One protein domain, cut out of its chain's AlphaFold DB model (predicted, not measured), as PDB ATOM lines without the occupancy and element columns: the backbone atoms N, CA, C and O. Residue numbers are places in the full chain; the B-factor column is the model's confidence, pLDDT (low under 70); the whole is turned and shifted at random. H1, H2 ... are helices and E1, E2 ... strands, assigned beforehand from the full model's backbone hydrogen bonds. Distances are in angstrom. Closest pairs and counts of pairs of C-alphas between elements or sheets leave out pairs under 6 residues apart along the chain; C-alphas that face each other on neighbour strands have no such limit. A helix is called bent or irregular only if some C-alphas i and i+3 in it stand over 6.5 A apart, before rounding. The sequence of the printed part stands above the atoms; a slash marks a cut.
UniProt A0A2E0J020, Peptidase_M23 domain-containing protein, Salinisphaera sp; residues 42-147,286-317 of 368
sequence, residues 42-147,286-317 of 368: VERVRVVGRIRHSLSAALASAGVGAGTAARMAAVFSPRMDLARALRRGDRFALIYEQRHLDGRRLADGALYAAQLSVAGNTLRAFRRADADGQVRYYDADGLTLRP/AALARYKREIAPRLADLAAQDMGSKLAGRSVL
ATOM      1  N   VAL A  42     -10.252  35.630  14.681       90.38
ATOM      2  CA  VAL A  42     -11.227  36.412  15.441       90.38
ATOM      3  C   VAL A  42     -11.356  37.807  14.847       90.38
ATOM      4  O   VAL A  42     -10.403  38.579  14.828       90.38
ATOM      5  N   GLU A  43     -12.566  38.168  14.431       90.88
ATOM      6  CA  GLU A  43     -12.868  39.471  13.845       90.88
ATOM      7  C   GLU A  43     -13.942  40.199  14.661       90.88
ATOM      8  O   GLU A  43     -14.947  39.606  15.059       90.88
ATOM      9  N   ARG A  44     -13.770  41.507  14.901       92.25
ATOM     10  CA  ARG A  44     -14.834  42.336  15.485       92.25
ATOM     11  C   ARG A  44     -15.686  42.924  14.369       92.25
ATOM     12  O   ARG A  44     -15.238  43.735  13.564       92.25
ATOM     13  N   VAL A  45     -16.952  42.538  14.352       91.69
ATOM     14  CA  VAL A  45     -17.911  42.943  13.330       91.69
ATOM     15  C   VAL A  45     -18.930  43.887  13.944       91.69
ATOM     16  O   VAL A  45     -19.487  43.628  15.014       91.69
ATOM     17  N   ARG A  46     -19.214  44.975  13.230       93.31
ATOM     18  CA  ARG A  46     -20.323  45.875  13.526       93.31
ATOM     19  C   ARG A  46     -21.454  45.645  12.539       93.31
ATOM     20  O   ARG A  46     -21.261  45.646  11.323       93.31
ATOM     21  N   VAL A  47     -22.654  45.481  13.078       93.25
ATOM     22  CA  VAL A  47     -23.883  45.306  12.302       93.25
ATOM     23  C   VAL A  47     -24.889  46.364  12.717       93.25
ATOM     24  O   VAL A  47     -25.049  46.661  13.902       93.25
ATOM     25  N   VAL A  48     -25.558  46.929  11.717       92.62
ATOM     26  CA  VAL A  48     -26.570  47.973  11.874       92.62
ATOM     27  C   VAL A  48     -27.818  47.570  11.106       92.62
ATOM     28  O   VAL A  48     -27.720  47.034   9.997       92.62
ATOM     29  N   GLY A  49     -29.001  47.826  11.655       91.44
ATOM     30  CA  GLY A  49     -30.224  47.441  10.965       91.44
ATOM     31  C   GLY A  49     -31.510  48.015  11.536       91.44
ATOM     32  O   GLY A  49     -31.534  48.736  12.533       91.44
ATOM     33  N   ARG A  50     -32.608  47.684  10.850       92.88
ATOM     34  CA  ARG A  50     -33.976  48.047  11.226       92.88
ATOM     35  C   ARG A  50     -34.808  46.802  11.470       92.88
ATOM     36  O   ARG A  50     -34.712  45.824  10.731       92.88
ATOM     37  N   ILE A  51     -35.679  46.880  12.461       92.12
ATOM     38  CA  ILE A  51     -36.617  45.823  12.805       92.12
ATOM     39  C   ILE A  51     -37.804  45.890  11.841       92.12
ATOM     40  O   ILE A  51     -38.413  46.942  11.643       92.12
ATOM     41  N   ARG A  52     -38.120  44.751  11.216       86.88
ATOM     42  CA  ARG A  52     -39.292  44.590  10.336       86.88
ATOM     43  C   ARG A  52     -40.388  43.744  10.975       86.88
ATOM     44  O   ARG A  52     -41.545  44.143  10.935       86.88
ATOM     45  N   HIS A  53     -39.999  42.614  11.571       82.75
ATOM     46  CA  HIS A  53     -40.912  41.644  12.185       82.75
ATOM     47  C   HIS A  53     -40.552  41.385  13.649       82.75
ATOM     48  O   HIS A  53     -41.377  41.562  14.534       82.75
ATOM     49  N   SER A  54     -39.301  41.009  13.911       89.62
ATOM     50  CA  SER A  54     -38.772  40.791  15.256       89.62
ATOM     51  C   SER A  54     -37.280  41.111  15.295       89.62
ATOM     52  O   SER A  54     -36.624  41.153  14.249       89.62
ATOM     53  N   LEU A  55     -36.737  41.326  16.497       91.06
ATOM     54  CA  LEU A  55     -35.300  41.545  16.690       91.06
ATOM     55  C   LEU A  55     -34.484  40.357  16.164       91.06
ATOM     56  O   LEU A  55     -33.549  40.550  15.392       91.06
ATOM     57  N   SER A  56     -34.879  39.129  16.515       91.88
ATOM     58  CA  SER A  56     -34.186  37.909  16.087       91.88
ATOM     59  C   SER A  56     -34.173  37.747  14.567       91.88
ATOM     60  O   SER A  56     -33.124  37.452  14.003       91.88
ATOM     61  N   ALA A  57     -35.304  37.986  13.893       91.19
ATOM     62  CA  ALA A  57     -35.375  37.898  12.435       91.19
ATOM     63  C   ALA A  57     -34.524  38.982  11.761       91.19
ATOM     64  O   ALA A  57     -33.808  38.698  10.806       91.19
ATOM     65  N   ALA A  58     -34.558  40.213  12.278       92.94
ATOM     66  CA  ALA A  58     -33.785  41.317  11.719       92.94
ATOM     67  C   ALA A  58     -32.267  41.103  11.873       92.94
ATOM     68  O   ALA A  58     -31.510  41.377  10.943       92.94
ATOM     69  N   LEU A  59     -31.831  40.557  13.013       94.00
ATOM     70  CA  LEU A  59     -30.443  40.163  13.257       94.00
ATOM     71  C   LEU A  59     -30.010  39.008  12.345       94.00
ATOM     72  O   LEU A  59     -28.947  39.088  11.733       94.00
ATOM     73  N   ALA A  60     -30.851  37.981  12.191       92.50
ATOM     74  CA  ALA A  60     -30.578  36.860  11.295       92.50
ATOM     75  C   ALA A  60     -30.425  37.315   9.833       92.50
ATOM     76  O   ALA A  60     -29.456  36.944   9.175       92.50
ATOM     77  N   SER A  61     -31.313  38.190   9.342       91.06
ATOM     78  CA  SER A  61     -31.195  38.782   8.000       91.06
ATOM     79  C   SER A  61     -29.939  39.640   7.822       91.06
ATOM     80  O   SER A  61     -29.477  39.812   6.700       91.06
ATOM     81  N   ALA A  62     -29.374  40.166   8.911       90.19
ATOM     82  CA  ALA A  62     -28.109  40.895   8.906       90.19
ATOM     83  C   ALA A  62     -26.878  39.981   9.103       90.19
ATOM     84  O   ALA A  62     -25.762  40.463   9.305       90.19
ATOM     85  N   GLY A  63     -27.069  38.657   9.058       89.38
ATOM     86  CA  GLY A  63     -26.008  37.662   9.182       89.38
ATOM     87  C   GLY A  63     -25.541  37.411  10.616       89.38
ATOM     88  O   GLY A  63     -24.503  36.785  10.812       89.38
ATOM     89  N   VAL A  64     -26.267  37.870  11.635       92.56
ATOM     90  CA  VAL A  64     -25.936  37.617  13.046       92.56
ATOM     91  C   VAL A  64     -26.458  36.241  13.461       92.56
ATOM     92  O   VAL A  64     -27.597  35.887  13.158       92.56
ATOM     93  N   GLY A  65     -25.638  35.452  14.159       91.94
ATOM     94  CA  GLY A  65     -26.016  34.115  14.597       91.94
ATOM     95  C   GLY A  65     -27.100  34.142  15.677       91.94
ATOM     96  O   GLY A  65     -27.180  35.070  16.488       91.94
ATOM     97  N   ALA A  66     -27.916  33.086  15.736       91.75
ATOM     98  CA  ALA A  66     -29.035  32.987  16.679       91.75
ATOM     99  C   ALA A  66     -28.600  33.139  18.151       91.75
ATOM    100  O   ALA A  66     -29.288  33.793  18.933       91.75
ATOM    101  N   GLY A  67     -27.429  32.605  18.521       92.25
ATOM    102  CA  GLY A  67     -26.872  32.752  19.869       92.25
ATOM    103  C   GLY A  67     -26.545  34.205  20.229       92.25
ATOM    104  O   GLY A  67     -26.861  34.656  21.329       92.25
ATOM    105  N   THR A  68     -25.974  34.972  19.297       95.69
ATOM    106  CA  THR A  68     -25.704  36.407  19.490       95.69
ATOM    107  C   THR A  68     -26.998  37.208  19.563       95.69
ATOM    108  O   THR A  68     -27.122  38.084  20.418       95.69
ATOM    109  N   ALA A  69     -27.991  36.864  18.738       94.25
ATOM    110  CA  ALA A  69     -29.306  37.491  18.797       94.25
ATOM    111  C   ALA A  69     -30.011  37.248  20.140       94.25
ATOM    112  O   ALA A  69     -30.510  38.193  20.755       94.25
ATOM    113  N   ALA A  70     -29.980  36.013  20.645       92.88
ATOM    114  CA  ALA A  70     -30.513  35.671  21.960       92.88
ATOM    115  C   ALA A  70     -29.767  36.398  23.093       92.88
ATOM    116  O   ALA A  70     -30.406  36.920  24.005       92.88
ATOM    117  N   ARG A  71     -28.430  36.499  23.017       94.81
ATOM    118  CA  ARG A  71     -27.627  37.283  23.973       94.81
ATOM    119  C   ARG A  71     -28.028  38.757  23.977       94.81
ATOM    120  O   ARG A  71     -28.250  39.306  25.050       94.81
ATOM    121  N   MET A  72     -28.158  39.386  22.809       95.31
ATOM    122  CA  MET A  72     -28.584  40.786  22.712       95.31
ATOM    123  C   MET A  72     -29.980  40.993  23.309       95.31
ATOM    124  O   MET A  72     -30.182  41.937  24.070       95.31
ATOM    125  N   ALA A  73     -30.929  40.097  23.019       93.31
ATOM    126  CA  ALA A  73     -32.257  40.154  23.622       93.31
ATOM    127  C   ALA A  73     -32.175  40.074  25.157       93.31
ATOM    128  O   ALA A  73     -32.701  40.949  25.843       93.31
ATOM    129  N   ALA A  74     -31.433  39.099  25.691       90.81
ATOM    130  CA  ALA A  74     -31.265  38.899  27.131       90.81
ATOM    131  C   ALA A  74     -30.641  40.106  27.854       90.81
ATOM    132  O   ALA A  74     -30.946  40.343  29.022       90.81
ATOM    133  N   VAL A  75     -29.793  40.882  27.174       92.88
ATOM    134  CA  VAL A  75     -29.181  42.101  27.723       92.88
ATOM    135  C   VAL A  75     -30.216  43.209  27.962       92.88
ATOM    136  O   VAL A  75     -30.136  43.900  28.978       92.88
ATOM    137  N   PHE A  76     -31.205  43.365  27.075       92.06
ATOM    138  CA  PHE A  76     -32.207  44.438  27.167       92.06
ATOM    139  C   PHE A  76     -33.531  44.019  27.816       92.06
ATOM    140  O   PHE A  76     -34.246  44.882  28.327       92.06
ATOM    141  N   SER A  77     -33.845  42.719  27.865       88.81
ATOM    142  CA  SER A  77     -35.072  42.206  28.498       88.81
ATOM    143  C   SER A  77     -35.320  42.691  29.938       88.81
ATOM    144  O   SER A  77     -36.481  42.893  30.285       88.81
ATOM    145  N   PRO A  78     -34.302  42.923  30.797       84.44
ATOM    146  CA  PRO A  78     -34.551  43.446  32.141       84.44
ATOM    147  C   PRO A  78     -35.037  44.902  32.177       84.44
ATOM    148  O   PRO A  78     -35.630  45.311  33.172       84.44
ATOM    149  N   ARG A  79     -34.769  45.691  31.126       82.62
ATOM    150  CA  ARG A  79     -35.154  47.111  31.035       82.62
ATOM    151  C   ARG A  79     -36.447  47.317  30.242       82.62
ATOM    152  O   ARG A  79     -37.108  48.331  30.440       82.62
ATOM    153  N   MET A  80     -36.813  46.386  29.360       83.94
ATOM    154  CA  MET A  80     -38.066  46.439  28.605       83.94
ATOM    155  C   MET A  80     -38.553  45.054  28.170       83.94
ATOM    156  O   MET A  80     -37.764  44.180  27.812       83.94
ATOM    157  N   ASP A  81     -39.874  44.888  28.099       84.88
ATOM    158  CA  ASP A  81     -40.485  43.759  27.400       84.88
ATOM    159  C   ASP A  81     -40.331  43.966  25.888       84.88
ATOM    160  O   ASP A  81     -41.102  44.692  25.260       84.88
ATOM    161  N   LEU A  82     -39.313  43.335  25.302       87.88
ATOM    162  CA  LEU A  82     -38.988  43.468  23.881       87.88
ATOM    163  C   LEU A  82     -40.143  43.041  22.966       87.88
ATOM    164  O   LEU A  82     -40.334  43.649  21.916       87.88
ATOM    165  N   ALA A  83     -40.925  42.028  23.351       86.00
ATOM    166  CA  ALA A  83     -42.036  41.549  22.534       86.00
ATOM    167  C   ALA A  83     -43.163  42.589  22.464       86.00
ATOM    168  O   ALA A  83     -43.793  42.759  21.422       86.00
ATOM    169  N   ARG A  84     -43.389  43.319  23.562       86.62
ATOM    170  CA  ARG A  84     -44.397  44.387  23.619       86.62
ATOM    171  C   ARG A  84     -43.886  45.735  23.138       86.62
ATOM    172  O   ARG A  84     -44.692  46.496  22.608       86.62
ATOM    173  N   ALA A  85     -42.605  46.035  23.315       86.88
ATOM    174  CA  ALA A  85     -42.027  47.342  23.019       86.88
ATOM    175  C   ALA A  85     -41.658  47.507  21.540       86.88
ATOM    176  O   ALA A  85     -41.895  48.570  20.974       86.88
ATOM    177  N   LEU A  86     -41.114  46.464  20.907       90.69
ATOM    178  CA  LEU A  86     -40.550  46.581  19.564       90.69
ATOM    179  C   LEU A  86     -41.617  46.729  18.480       90.69
ATOM    180  O   LEU A  86     -42.640  46.039  18.466       90.69
ATOM    181  N   ARG A  87     -41.353  47.619  17.532       89.75
ATOM    182  CA  ARG A  87     -42.193  47.913  16.374       89.75
ATOM    183  C   ARG A  87     -41.366  47.913  15.097       89.75
ATOM    184  O   ARG A  87     -40.137  48.009  15.087       89.75
ATOM    185  N   ARG A  88     -42.069  47.810  13.970       92.00
ATOM    186  CA  ARG A  88     -41.462  47.990  12.652       92.00
ATOM    187  C   ARG A  88     -40.876  49.400  12.557       92.00
ATOM    188  O   ARG A  88     -41.585  50.375  12.771       92.00
ATOM    189  N   GLY A  89     -39.607  49.496  12.172       89.12
ATOM    190  CA  GLY A  89     -38.886  50.763  12.025       89.12
ATOM    191  C   GLY A  89     -37.897  51.067  13.150       89.12
ATOM    192  O   GLY A  89     -36.979  51.857  12.912       89.12
ATOM    193  N   ASP A  90     -38.016  50.396  14.300       93.19
ATOM    194  CA  ASP A  90     -37.022  50.467  15.374       93.19
ATOM    195  C   ASP A  90     -35.643  50.035  14.866       93.19
ATOM    196  O   ASP A  90     -35.520  49.241  13.925       93.19
ATOM    197  N   ARG A  91     -34.588  50.582  15.468       93.69
ATOM    198  CA  ARG A  91     -33.206  50.388  15.012       93.69
ATOM    199  C   ARG A  91     -32.406  49.575  16.009       93.69
ATOM    200  O   ARG A  91     -32.625  49.670  17.214       93.69
ATOM    201  N   PHE A  92     -31.456  48.807  15.496       94.31
ATOM    202  CA  PHE A  92     -30.507  48.073  16.314       94.31
ATOM    203  C   PHE A  92     -29.086  48.231  15.780       94.31
ATOM    204  O   PHE A  92     -28.863  48.369  14.574       94.31
ATOM    205  N   ALA A  93     -28.140  48.126  16.702       95.12
ATOM    206  CA  ALA A  93     -26.720  48.046  16.429       95.12
ATOM    207  C   ALA A  93     -26.080  47.011  17.339       95.12
ATOM    208  O   ALA A  93     -26.488  46.867  18.493       95.12
ATOM    209  N   LEU A  94     -25.028  46.361  16.870       95.75
ATOM    210  CA  LEU A  94     -24.180  45.543  17.720       95.75
ATOM    211  C   LEU A  94     -22.751  45.494  17.202       95.75
ATOM    212  O   LEU A  94     -22.517  45.531  15.996       95.75
ATOM    213  N   ILE A  95     -21.824  45.380  18.144       96.44
ATOM    214  CA  ILE A  95     -20.409  45.112  17.921       96.44
ATOM    215  C   ILE A  95     -20.128  43.785  18.609       96.44
ATOM    216  O   ILE A  95     -20.288  43.673  19.828       96.44
ATOM    217  N   TYR A  96     -19.761  42.770  17.842       96.06
ATOM    218  CA  TYR A  96     -19.571  41.419  18.349       96.06
ATOM    219  C   TYR A  96     -18.423  40.718  17.636       96.06
ATOM    220  O   TYR A  96     -17.916  41.180  16.619       96.06
ATOM    221  N   GLU A  97     -17.999  39.611  18.213       94.81
ATOM    222  CA  GLU A  97     -16.946  38.766  17.687       94.81
ATOM    223  C   GLU A  97     -17.503  37.741  16.698       94.81
ATOM    224  O   GLU A  97     -18.432  36.999  17.029       94.81
ATOM    225  N   GLN A  98     -16.899  37.651  15.520       92.94
ATOM    226  CA  GLN A  98     -17.132  36.591  14.553       92.94
ATOM    227  C   GLN A  98     -15.852  35.759  14.427       92.94
ATOM    228  O   GLN A  98     -14.771  36.298  14.203       92.94
ATOM    229  N   ARG A  99     -15.975  34.442  14.601       91.19
ATOM    230  CA  ARG A  99     -14.869  33.489  14.497       91.19
ATOM    231  C   ARG A  99     -14.911  32.802  13.147       91.19
ATOM    232  O   ARG A  99     -15.958  32.276  12.756       91.19
ATOM    233  N   HIS A 100     -13.774  32.771  12.474       88.94
ATOM    234  CA  HIS A 100     -13.590  32.131  11.185       88.94
ATOM    235  C   HIS A 100     -12.538  31.036  11.281       88.94
ATOM    236  O   HIS A 100     -11.623  31.100  12.093       88.94
ATOM    237  N   LEU A 101     -12.685  30.013  10.457       86.38
ATOM    238  CA  LEU A 101     -11.697  28.965  10.290       86.38
ATOM    239  C   LEU A 101     -11.596  28.678   8.799       86.38
ATOM    240  O   LEU A 101     -12.615  28.416   8.156       86.38
ATOM    241  N   ASP A 102     -10.389  28.795   8.247       83.69
ATOM    242  CA  ASP A 102     -10.120  28.604   6.818       83.69
ATOM    243  C   ASP A 102     -11.058  29.461   5.925       83.69
ATOM    244  O   ASP A 102     -11.671  28.979   4.970       83.69
ATOM    245  N   GLY A 103     -11.254  30.736   6.295       81.56
ATOM    246  CA  GLY A 103     -12.119  31.692   5.585       81.56
ATOM    247  C   GLY A 103     -13.631  31.460   5.734       81.56
ATOM    248  O   GLY A 103     -14.435  32.237   5.215       81.56
ATOM    249  N   ARG A 104     -14.059  30.418   6.456       84.81
ATOM    250  CA  ARG A 104     -15.476  30.120   6.715       84.81
ATOM    251  C   ARG A 104     -15.861  30.539   8.120       84.81
ATOM    252  O   ARG A 104     -15.129  30.297   9.073       84.81
ATOM    253  N   ARG A 105     -17.044  31.132   8.279       84.06
ATOM    254  CA  ARG A 105     -17.566  31.455   9.612       84.06
ATOM    255  C   ARG A 105     -17.828  30.168  10.387       84.06
ATOM    256  O   ARG A 105     -18.644  29.352   9.968       84.06
ATOM    257  N   LEU A 106     -17.183  30.052  11.540       86.81
ATOM    258  CA  LEU A 106     -17.348  28.947  12.469       86.81
ATOM    259  C   LEU A 106     -18.437  29.254  13.503       86.81
ATOM    260  O   LEU A 106     -19.360  28.468  13.694       86.81
ATOM    261  N   ALA A 107     -18.326  30.398  14.181       86.69
ATOM    262  CA  ALA A 107     -19.199  30.758  15.294       86.69
ATOM    263  C   ALA A 107     -19.161  32.262  15.587       86.69
ATOM    264  O   ALA A 107     -18.351  33.003  15.035       86.69
ATOM    265  N   ASP A 108     -20.011  32.694  16.515       91.81
ATOM    266  CA  ASP A 108     -19.940  34.026  17.109       91.81
ATOM    267  C   ASP A 108     -19.394  33.944  18.534       91.81
ATOM    268  O   ASP A 108     -19.787  33.059  19.300       91.81
ATOM    269  N   GLY A 109     -18.554  34.904  18.910       91.06
ATOM    270  CA  GLY A 109     -17.991  35.040  20.250       91.06
ATOM    271  C   GLY A 109     -18.696  36.108  21.095       91.06
ATOM    272  O   GLY A 109     -19.928  36.153  21.194       91.06
ATOM    273  N   ALA A 110     -17.901  36.954  21.754       93.88
ATOM    274  CA  ALA A 110     -18.392  37.974  22.671       93.88
ATOM    275  C   ALA A 110     -19.225  39.063  21.968       93.88
ATOM    276  O   ALA A 110     -18.852  39.582  20.921       93.88
ATOM    277  N   LEU A 111     -20.340  39.461  22.590       96.56
ATOM    278  CA  LEU A 111     -21.073  40.680  22.243       96.56
ATOM    279  C   LEU A 111     -20.459  41.838  23.039       96.56
ATOM    280  O   LEU A 111     -20.652  41.917  24.247       96.56
ATOM    281  N   TYR A 112     -19.684  42.705  22.393       96.25
ATOM    282  CA  TYR A 112     -18.956  43.789  23.061       96.25
ATOM    283  C   TYR A 112     -19.843  44.986  23.378       96.25
ATOM    284  O   TYR A 112     -19.725  45.578  24.450       96.25
ATOM    285  N   ALA A 113     -20.720  45.352  22.448       97.25
ATOM    286  CA  ALA A 113     -21.651  46.447  22.647       97.25
ATOM    287  C   ALA A 113     -22.924  46.248  21.823       97.25
ATOM    288  O   ALA A 113     -22.898  45.601  20.776       97.25
ATOM    289  N   ALA A 114     -24.033  46.817  22.285       97.19
ATOM    290  CA  ALA A 114     -25.301  46.796  21.571       97.19
ATOM    291  C   ALA A 114     -26.078  48.099  21.777       97.19
ATOM    292  O   ALA A 114     -25.991  48.722  22.835       97.19
ATOM    293  N   GLN A 115     -26.866  48.485  20.775       96.12
ATOM    294  CA  GLN A 115     -27.818  49.592  20.832       96.12
ATOM    295  C   GLN A 115     -29.190  49.115  20.363       96.12
ATOM    296  O   GLN A 115     -29.291  48.348  19.402       96.12
ATOM    297  N   LEU A 116     -30.237  49.621  21.003       94.19
ATOM    298  CA  LEU A 116     -31.617  49.452  20.578       94.19
ATOM    299  C   LEU A 116     -32.339  50.796  20.686       94.19
ATOM    300  O   LEU A 116     -32.424  51.362  21.774       94.19
ATOM    301  N   SER A 117     -32.844  51.306  19.568       93.12
ATOM    302  CA  SER A 117     -33.597  52.562  19.521       93.12
ATOM    303  C   SER A 117     -35.070  52.260  19.266       93.12
ATOM    304  O   SER A 117     -35.424  51.815  18.171       93.12
ATOM    305  N   VAL A 118     -35.904  52.501  20.280       90.44
ATOM    306  CA  VAL A 118     -37.337  52.179  20.323       90.44
ATOM    307  C   VAL A 118     -38.127  53.453  20.570       90.44
ATOM    308  O   VAL A 118     -37.922  54.111  21.589       90.44
ATOM    309  N   ALA A 119     -39.023  53.812  19.649       85.31
ATOM    310  CA  ALA A 119     -39.884  54.996  19.778       85.31
ATOM    311  C   ALA A 119     -39.131  56.296  20.173       85.31
ATOM    312  O   ALA A 119     -39.611  57.086  20.978       85.31
ATOM    313  N   GLY A 120     -37.924  56.500  19.629       81.25
ATOM    314  CA  GLY A 120     -37.077  57.668  19.922       81.25
ATOM    315  C   GLY A 120     -36.166  57.528  21.148       81.25
ATOM    316  O   GLY A 120     -35.228  58.306  21.284       81.25
ATOM    317  N   ASN A 121     -36.360  56.504  21.983       88.06
ATOM    318  CA  ASN A 121     -35.497  56.218  23.127       88.06
ATOM    319  C   ASN A 121     -34.389  55.236  22.743       88.06
ATOM    320  O   ASN A 121     -34.666  54.159  22.214       88.06
ATOM    321  N   THR A 122     -33.140  55.576  23.052       91.31
ATOM    322  CA  THR A 122     -31.975  54.739  22.742       91.31
ATOM    323  C   THR A 122     -31.430  54.083  24.004       91.31
ATOM    324  O   THR A 122     -30.939  54.755  24.905       91.31
ATOM    325  N   LEU A 123     -31.467  52.751  24.044       92.94
ATOM    326  CA  LEU A 123     -30.770  51.948  25.042       92.94
ATOM    327  C   LEU A 123     -29.426  51.486  24.493       92.94
ATOM    328  O   LEU A 123     -29.332  51.053  23.343       92.94
ATOM    329  N   ARG A 124     -28.392  51.532  25.333       95.69
ATOM    330  CA  ARG A 124     -27.045  51.049  25.013       95.69
ATOM    331  C   ARG A 124     -26.561  50.080  26.077       95.69
ATOM    332  O   ARG A 124     -26.916  50.207  27.245       95.69
ATOM    333  N   ALA A 125     -25.759  49.121  25.645       96.88
ATOM    334  CA  ALA A 125     -25.163  48.100  26.481       96.88
ATOM    335  C   ALA A 125     -23.694  47.927  26.117       96.88
ATOM    336  O   ALA A 125     -23.383  47.744  24.941       96.88
ATOM    337  N   PHE A 126     -22.816  47.902  27.114       97.38
ATOM    338  CA  PHE A 126     -21.386  47.674  26.941       97.38
ATOM    339  C   PHE A 126     -20.923  46.545  27.853       97.38
ATOM    340  O   PHE A 126     -21.159  46.572  29.063       97.38
ATOM    341  N   ARG A 127     -20.282  45.538  27.256       95.44
ATOM    342  CA  ARG A 127     -19.700  44.392  27.958       95.44
ATOM    343  C   ARG A 127     -18.446  44.825  28.707       95.44
ATOM    344  O   ARG A 127     -17.571  45.464  28.126       95.44
ATOM    345  N   ARG A 128     -18.325  44.389  29.958       92.81
ATOM    346  CA  ARG A 128     -17.153  44.620  30.803       92.81
ATOM    347  C   ARG A 128     -16.929  43.453  31.756       92.81
ATOM    348  O   ARG A 128     -17.896  42.936  32.306       92.81
ATOM    349  N   ALA A 129     -15.671  43.069  31.958       89.62
ATOM    350  CA  ALA A 129     -15.277  42.224  33.079       89.62
ATOM    351  C   ALA A 129     -15.035  43.102  34.315       89.62
ATOM    352  O   ALA A 129     -14.322  44.105  34.248       89.62
ATOM    353  N   ASP A 130     -15.665  42.755  35.427       84.06
ATOM    354  CA  ASP A 130     -15.451  43.417  36.708       84.06
ATOM    355  C   ASP A 130     -14.251  42.822  37.459       84.06
ATOM    356  O   ASP A 130     -13.679  41.810  37.063       84.06
ATOM    357  N   ALA A 131     -13.872  43.451  38.576       80.94
ATOM    358  CA  ALA A 131     -12.762  43.000  39.420       80.94
ATOM    359  C   ALA A 131     -12.969  41.595  40.022       80.94
ATOM    360  O   ALA A 131     -12.005  40.954  40.418       80.94
ATOM    361  N   ASP A 132     -14.213  41.116  40.081       79.12
ATOM    362  CA  ASP A 132     -14.567  39.754  40.496       79.12
ATOM    363  C   ASP A 132     -14.487  38.734  39.342       79.12
ATOM    364  O   ASP A 132     -14.929  37.596  39.488       79.12
ATOM    365  N   GLY A 133     -13.978  39.142  38.174       83.56
ATOM    366  CA  GLY A 133     -13.893  38.325  36.963       83.56
ATOM    367  C   GLY A 133     -15.226  38.141  36.234       83.56
ATOM    368  O   GLY A 133     -15.257  37.582  35.137       83.56
ATOM    369  N   GLN A 134     -16.339  38.625  36.795       83.38
ATOM    370  CA  GLN A 134     -17.652  38.442  36.192       83.38
ATOM    371  C   GLN A 134     -17.873  39.435  35.057       83.38
ATOM    372  O   GLN A 134     -17.632  40.638  35.175       83.38
ATOM    373  N   VAL A 135     -18.410  38.929  33.952       89.19
ATOM    374  CA  VAL A 135     -18.752  39.746  32.790       89.19
ATOM    375  C   VAL A 135     -20.174  40.272  32.932       89.19
ATOM    376  O   VAL A 135     -21.134  39.505  33.038       89.19
ATOM    377  N   ARG A 136     -20.325  41.595  32.890       90.75
ATOM    378  CA  ARG A 136     -21.607  42.298  33.007       90.75
ATOM    379  C   ARG A 136     -21.801  43.274  31.847       90.75
ATOM    380  O   ARG A 136     -20.862  43.598  31.121       90.75
ATOM    381  N   TYR A 137     -23.044  43.719  31.678       94.62
ATOM    382  CA  TYR A 137     -23.400  44.778  30.737       94.62
ATOM    383  C   TYR A 137     -23.865  46.019  31.486       94.62
ATOM    384  O   TYR A 137     -24.732  45.929  32.364       94.62
ATOM    385  N   TYR A 138     -23.311  47.155  31.089       95.25
ATOM    386  CA  TYR A 138     -23.591  48.475  31.639       95.25
ATOM    387  C   TYR A 138     -24.173  49.382  30.558       95.25
ATOM    388  O   TYR A 138     -23.877  49.199  29.375       95.25
ATOM    389  N   ASP A 139     -24.989  50.355  30.946       94.88
ATOM    390  CA  ASP A 139     -25.331  51.471  30.063       94.88
ATOM    391  C   ASP A 139     -24.193  52.504  29.994       94.88
ATOM    392  O   ASP A 139     -23.128  52.333  30.593       94.88
ATOM    393  N   ALA A 140     -24.375  53.563  29.202       94.44
ATOM    394  CA  ALA A 140     -23.341  54.574  28.967       94.44
ATOM    395  C   ALA A 140     -22.903  55.311  30.250       94.44
ATOM    396  O   ALA A 140     -21.778  55.813  30.317       94.44
ATOM    397  N   ASP A 141     -23.754  55.317  31.275       94.00
ATOM    398  CA  ASP A 141     -23.519  55.989  32.553       94.00
ATOM    399  C   ASP A 141     -22.958  55.051  33.626       94.00
ATOM    400  O   ASP A 141     -22.700  55.469  34.753       94.00
ATOM    401  N   GLY A 142     -22.700  53.788  33.274       93.69
ATOM    402  CA  GLY A 142     -22.078  52.819  34.170       93.69
ATOM    403  C   GLY A 142     -23.057  52.154  35.132       93.69
ATOM    404  O   GLY A 142     -22.618  51.617  36.148       93.69
ATOM    405  N   LEU A 143     -24.355  52.136  34.822       91.94
ATOM    406  CA  LEU A 143     -25.353  51.372  35.565       91.94
ATOM    407  C   LEU A 143     -25.547  49.992  34.924       91.94
ATOM    408  O   LEU A 143     -25.719  49.874  33.708       91.94
ATOM    409  N   THR A 144     -25.560  48.917  35.719       91.62
ATOM    410  CA  THR A 144     -25.816  47.578  35.162       91.62
ATOM    411  C   THR A 144     -27.214  47.475  34.560       91.62
ATOM    412  O   THR A 144     -28.214  47.908  35.141       91.62
ATOM    413  N   LEU A 145     -27.314  46.835  33.395       87.25
ATOM    414  CA  LEU A 145     -28.604  46.607  32.738       87.25
ATOM    415  C   LEU A 145     -29.435  45.547  33.454       87.25
ATOM    416  O   LEU A 145     -30.650  45.696  33.588       87.25
ATOM    417  N   ARG A 146     -28.777  44.496  33.956       84.38
ATOM    418  CA  ARG A 146     -29.419  43.483  34.793       84.38
ATOM    419  C   ARG A 146     -29.536  44.014  36.230       84.38
ATOM    420  O   ARG A 146     -28.527  44.481  36.768       84.38
ATOM    421  N   PRO A 147     -30.717  43.905  36.865       83.38
ATOM    422  CA  PRO A 147     -30.882  44.241  38.270       83.38
ATOM    423  C   PRO A 147     -29.973  43.412  39.179       83.38
ATOM    424  O   PRO A 147     -29.619  42.267  38.855       83.38
ATOM    425  N   ALA A 286     -13.378  56.677  40.408       93.50
ATOM    426  CA  ALA A 286     -12.338  56.232  39.478       93.50
ATOM    427  C   ALA A 286     -12.784  55.060  38.582       93.50
ATOM    428  O   ALA A 286     -12.344  54.963  37.433       93.50
ATOM    429  N   ALA A 287     -13.672  54.186  39.072       91.62
ATOM    430  CA  ALA A 287     -14.189  53.067  38.288       91.62
ATOM    431  C   ALA A 287     -15.088  53.554  37.143       91.62
ATOM    432  O   ALA A 287     -14.937  53.079  36.018       91.62
ATOM    433  N   LEU A 288     -15.959  54.536  37.405       95.31
ATOM    434  CA  LEU A 288     -16.792  55.159  36.374       95.31
ATOM    435  C   LEU A 288     -15.950  55.930  35.352       95.31
ATOM    436  O   LEU A 288     -16.161  55.794  34.149       95.31
ATOM    437  N   ALA A 289     -14.968  56.709  35.813       95.31
ATOM    438  CA  ALA A 289     -14.085  57.460  34.922       95.31
ATOM    439  C   ALA A 289     -13.291  56.534  33.985       95.31
ATOM    440  O   ALA A 289     -13.171  56.809  32.790       95.31
ATOM    441  N   ARG A 290     -12.785  55.411  34.513       94.38
ATOM    442  CA  ARG A 290     -12.115  54.384  33.707       94.38
ATOM    443  C   ARG A 290     -13.079  53.743  32.711       94.38
ATOM    444  O   ARG A 290     -12.760  53.679  31.529       94.38
ATOM    445  N   TYR A 291     -14.270  53.358  33.166       95.38
ATOM    446  CA  TYR A 291     -15.307  52.778  32.315       95.38
ATOM    447  C   TYR A 291     -15.678  53.688  31.136       95.38
ATOM    448  O   TYR A 291     -15.692  53.233  29.996       95.38
ATOM    449  N   LYS A 292     -15.894  54.988  31.377       96.38
ATOM    450  CA  LYS A 292     -16.216  55.955  30.314       96.38
ATOM    451  C   LYS A 292     -15.132  56.015  29.231       96.38
ATOM    452  O   LYS A 292     -15.466  56.075  28.050       96.38
ATOM    453  N   ARG A 293     -13.849  55.934  29.610       95.81
ATOM    454  CA  ARG A 293     -12.735  55.835  28.650       95.81
ATOM    455  C   ARG A 293     -12.735  54.501  27.898       95.81
ATOM    456  O   ARG A 293     -12.566  54.501  26.684       95.81
ATOM    457  N   GLU A 294     -12.970  53.386  28.594       94.19
ATOM    458  CA  GLU A 294     -13.026  52.036  28.003       94.19
ATOM    459  C   GLU A 294     -14.129  51.904  26.932       94.19
ATOM    460  O   GLU A 294     -13.948  51.198  25.936       94.19
ATOM    461  N   ILE A 295     -15.282  52.559  27.117       95.94
ATOM    462  CA  ILE A 295     -16.411  52.453  26.179       95.94
ATOM    463  C   ILE A 295     -16.425  53.513  25.080       95.94
ATOM    464  O   ILE A 295     -17.122  53.302  24.091       95.94
ATOM    465  N   ALA A 296     -15.679  54.612  25.215       95.00
ATOM    466  CA  ALA A 296     -15.686  55.732  24.271       95.00
ATOM    467  C   ALA A 296     -15.613  55.325  22.780       95.00
ATOM    468  O   ALA A 296     -16.482  55.773  22.026       95.00
ATOM    469  N   PRO A 297     -14.688  54.446  22.331       93.25
ATOM    470  CA  PRO A 297     -14.639  54.046  20.921       93.25
ATOM    471  C   PRO A 297     -15.903  53.287  20.495       93.25
ATOM    472  O   PRO A 297     -16.540  53.632  19.504       93.25
ATOM    473  N   ARG A 298     -16.353  52.326  21.313       93.94
ATOM    474  CA  ARG A 298     -17.564  51.534  21.039       93.94
ATOM    475  C   ARG A 298     -18.820  52.405  21.050       93.94
ATOM    476  O   ARG A 298     -19.753  52.159  20.293       93.94
ATOM    477  N   LEU A 299     -18.869  53.410  21.921       93.81
ATOM    478  CA  LEU A 299     -19.965  54.367  21.990       93.81
ATOM    479  C   LEU A 299     -20.026  55.209  20.712       93.81
ATOM    480  O   LEU A 299     -21.112  55.351  20.155       93.81
ATOM    481  N   ALA A 300     -18.886  55.707  20.225       91.06
ATOM    482  CA  ALA A 300     -18.804  56.437  18.962       91.06
ATOM    483  C   ALA A 300     -19.250  55.565  17.773       91.06
ATOM    484  O   ALA A 300     -20.092  55.987  16.976       91.06
ATOM    485  N   ASP A 301     -18.785  54.313  17.718       88.81
ATOM    486  CA  ASP A 301     -19.178  53.347  16.687       88.81
ATOM    487  C   ASP A 301     -20.691  53.092  16.670       88.81
ATOM    488  O   ASP A 301     -21.306  52.994  15.602       88.81
ATOM    489  N   LEU A 302     -21.325  52.964  17.839       88.62
ATOM    490  CA  LEU A 302     -22.776  52.791  17.932       88.62
ATOM    491  C   LEU A 302     -23.526  54.085  17.569       88.62
ATOM    492  O   LEU A 302     -24.487  54.030  16.801       88.62
ATOM    493  N   ALA A 303     -23.069  55.242  18.058       80.94
ATOM    494  CA  ALA A 303     -23.727  56.538  17.875       80.94
ATOM    495  C   ALA A 303     -23.711  57.048  16.427       80.94
ATOM    496  O   ALA A 303     -24.649  57.728  16.012       80.94
ATOM    497  N   ALA A 304     -22.722  56.660  15.614       68.94
ATOM    498  CA  ALA A 304     -22.664  57.010  14.190       68.94
ATOM    499  C   ALA A 304     -23.908  56.566  13.374       68.94
ATOM    500  O   ALA A 304     -24.078  56.969  12.227       68.94
ATOM    501  N   GLN A 305     -24.793  55.738  13.941       57.75
ATOM    502  CA  GLN A 305     -26.053  55.303  13.323       57.75
ATOM    503  C   GLN A 305     -27.225  56.255  13.541       57.75
ATOM    504  O   GLN A 305     -28.192  56.214  12.775       57.75
ATOM    505  N   ASP A 306     -27.151  57.108  14.562       56.81
ATOM    506  CA  ASP A 306     -28.204  58.081  14.848       56.81
ATOM    507  C   ASP A 306     -28.238  59.182  13.756       56.81
ATOM    508  O   ASP A 306     -29.257  59.840  13.565       56.81
ATOM    509  N   MET A 307     -27.171  59.284  12.945       49.53
ATOM    510  CA  MET A 307     -26.928  60.274  11.882       49.53
ATOM    511  C   MET A 307     -27.339  59.819  10.458       49.53
ATOM    512  O   MET A 307     -26.776  60.268   9.464       49.53
ATOM    513  N   GLY A 308     -28.348  58.948  10.322       44.44
ATOM    514  CA  GLY A 308     -29.133  58.874   9.076       44.44
ATOM    515  C   GLY A 308     -28.672  57.925   7.958       44.44
ATOM    516  O   GLY A 308     -28.900  58.232   6.786       44.44
ATOM    517  N   SER A 309     -28.124  56.737   8.243       41.44
ATOM    518  CA  SER A 309     -27.886  55.762   7.163       41.44
ATOM    519  C   SER A 309     -29.185  55.044   6.732       41.44
ATOM    520  O   SER A 309     -29.928  54.459   7.528       41.44
ATOM    521  N   LYS A 310     -29.495  55.103   5.429       42.75
ATOM    522  CA  LYS A 310     -30.624  54.398   4.783       42.75
ATOM    523  C   LYS A 310     -30.346  52.909   4.516       42.75
ATOM    524  O   LYS A 310     -31.205  52.232   3.957       42.75
ATOM    525  N   LEU A 311     -29.194  52.375   4.919       43.19
ATOM    526  CA  LEU A 311     -28.751  51.033   4.545       43.19
ATOM    527  C   LEU A 311     -28.479  50.183   5.786       43.19
ATOM    528  O   LEU A 311     -27.731  50.584   6.676       43.19
ATOM    529  N   ALA A 312     -29.083  48.991   5.824       52.16
ATOM    530  CA  ALA A 312     -28.552  47.902   6.632       52.16
ATOM    531  C   ALA A 312     -27.141  47.617   6.106       52.16
ATOM    532  O   ALA A 312     -26.962  47.365   4.916       52.16
ATOM    533  N   GLY A 313     -26.149  47.752   6.974       57.19
ATOM    534  CA  GLY A 313     -24.743  47.700   6.609       57.19
ATOM    535  C   GLY A 313     -23.990  46.869   7.630       57.19
ATOM    536  O   GLY A 313     -24.179  47.020   8.839       57.19
ATOM    537  N   ARG A 314     -23.149  45.970   7.138       68.44
ATOM    538  CA  ARG A 314     -22.198  45.225   7.951       68.44
ATOM    539  C   ARG A 314     -20.828  45.817   7.663       68.44
ATOM    540  O   ARG A 314     -20.402  45.825   6.515       68.44
ATOM    541  N   SER A 315     -20.173  46.336   8.690       70.12
ATOM    542  CA  SER A 315     -18.828  46.891   8.587       70.12
ATOM    543  C   SER A 315     -17.913  46.111   9.517       70.12
ATOM    544  O   SER A 315     -18.214  45.950  10.703       70.12
ATOM    545  N   VAL A 316     -16.799  45.632   8.986       61.81
ATOM    546  CA  VAL A 316     -15.719  45.062   9.788       61.81
ATOM    547  C   VAL A 316     -15.016  46.206  10.507       61.81
ATOM    548  O   VAL A 316     -14.601  47.167   9.860       61.81
ATOM    549  N   LEU A 317     -14.892  46.119  11.832       65.00
ATOM    550  CA  LEU A 317     -13.962  46.977  12.558       65.00
ATOM    551  C   LEU A 317     -12.619  46.256  12.611       65.00
ATOM    552  O   LEU A 317     -12.453  45.305  13.375       65.00
TER     553      LEU A 317
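What this domain is: This is residues 42 to 147 and 286 to 317 of the 368 residues of the protein "Peptidase_M23 domain-containing protein" of Salinisphaera sp (UniProt A0A2E0J020). A strongly twisted sheet of six strands forms the core layer of three, with the helical hairpin H1 and H2 covering part of one face and the long, irregular helix H4 set aslant over the opposite face. The short helix H3 lies off the sheet, near the last residue of E3, with the C-alphas of Ala 85 and Val 118 7.3 A apart. The printed part has 138 residues, with four named helices and six named strands in the order E1 H1 H2 H3 E2 E3 E4 E5 H4 E6; the sheet runs E5 E4 E3 E2 E1 E6, antiparallel throughout, and the class is mixed. It is compact, with a radius of gyration of the C-alphas of 14.6 A, and rounded, spanning 42 by 40 by 26 A.

How they stand to each other: E1, residues 42 to 50, is an inner strand. H1, residues 55 to 61, is on the sheet at a height of 9.1 A, and touches H2, residues 66 to 76, their closest C-alphas being those of Ser 56 and Ala 69, 5.6 A apart. They form a hairpin at a shallow tilt of 31 degrees, opposite ways. H2 is on the same face at a height of 8.3 A; its closest C-alpha to E3, residues 104 to 118, is Thr 68, 6.7 A from that of Asp 108. H3, residues 82 to 85, is not on the sheet and is close to H2 but not clearly touching, with C-alphas 73 and 82 at 7.5 A. E2, residues 91 to 101, is antiparallel to E1, with N 45 and O 96 at 2.8 A, and forms a hairpin with E3, with N 93 and O 115 at 2.9 A. E2, E3, E4, residues 121 to 129, and E5, residues 135 to 138, make a meander, each strand the antiparallel neighbour of the one before; N 123 and O 116 are 2.8 A apart, and N 128 and O 136 2.9 A. H4, residues 286 to 303, is on the opposite face from H1 and H2 at a height of 9.1 A, with C-alphas 302 and 93 at 6.4 A. E6, residues 313 to 317, is an edge strand beside E1, with N 46 and O 315 at 2.9 A. Every O i to N i+4 pair is within hydrogen-bond range in H1 and H2, and 12 of 14 in H4; H3 is too short for one.

Where its parts are: E1 begins with C-alpha 42 at (-11.227, 36.412, 15.441) and is 25.9 A long. E2 is 30.7 A, E3 33.9 A and E4 26.5 A long; E2 bends by 53 degrees at residue 95 and E3 by 75 degrees at residue 110. H4 is 24.4 A long from C-alpha 286 at (-12.338, 56.232, 39.478), and irregular, C-alphas 294 and 297 being 7.5 A apart. E6 ends with C-alpha 317 at (-13.962, 46.977, 12.558).

The domain as a whole: The C-alphas farthest apart are those of Asp 102 and Ala 286, 42.8 A. Residues 148 to 285 are not printed, and C-alphas 147 and 286 are 22.1 A apart across the cut. Of the links that are printed whole, none is long. Mean pLDDT of the printed part is 87.5; residues 304 to 314 and 316 to 317 are under 70.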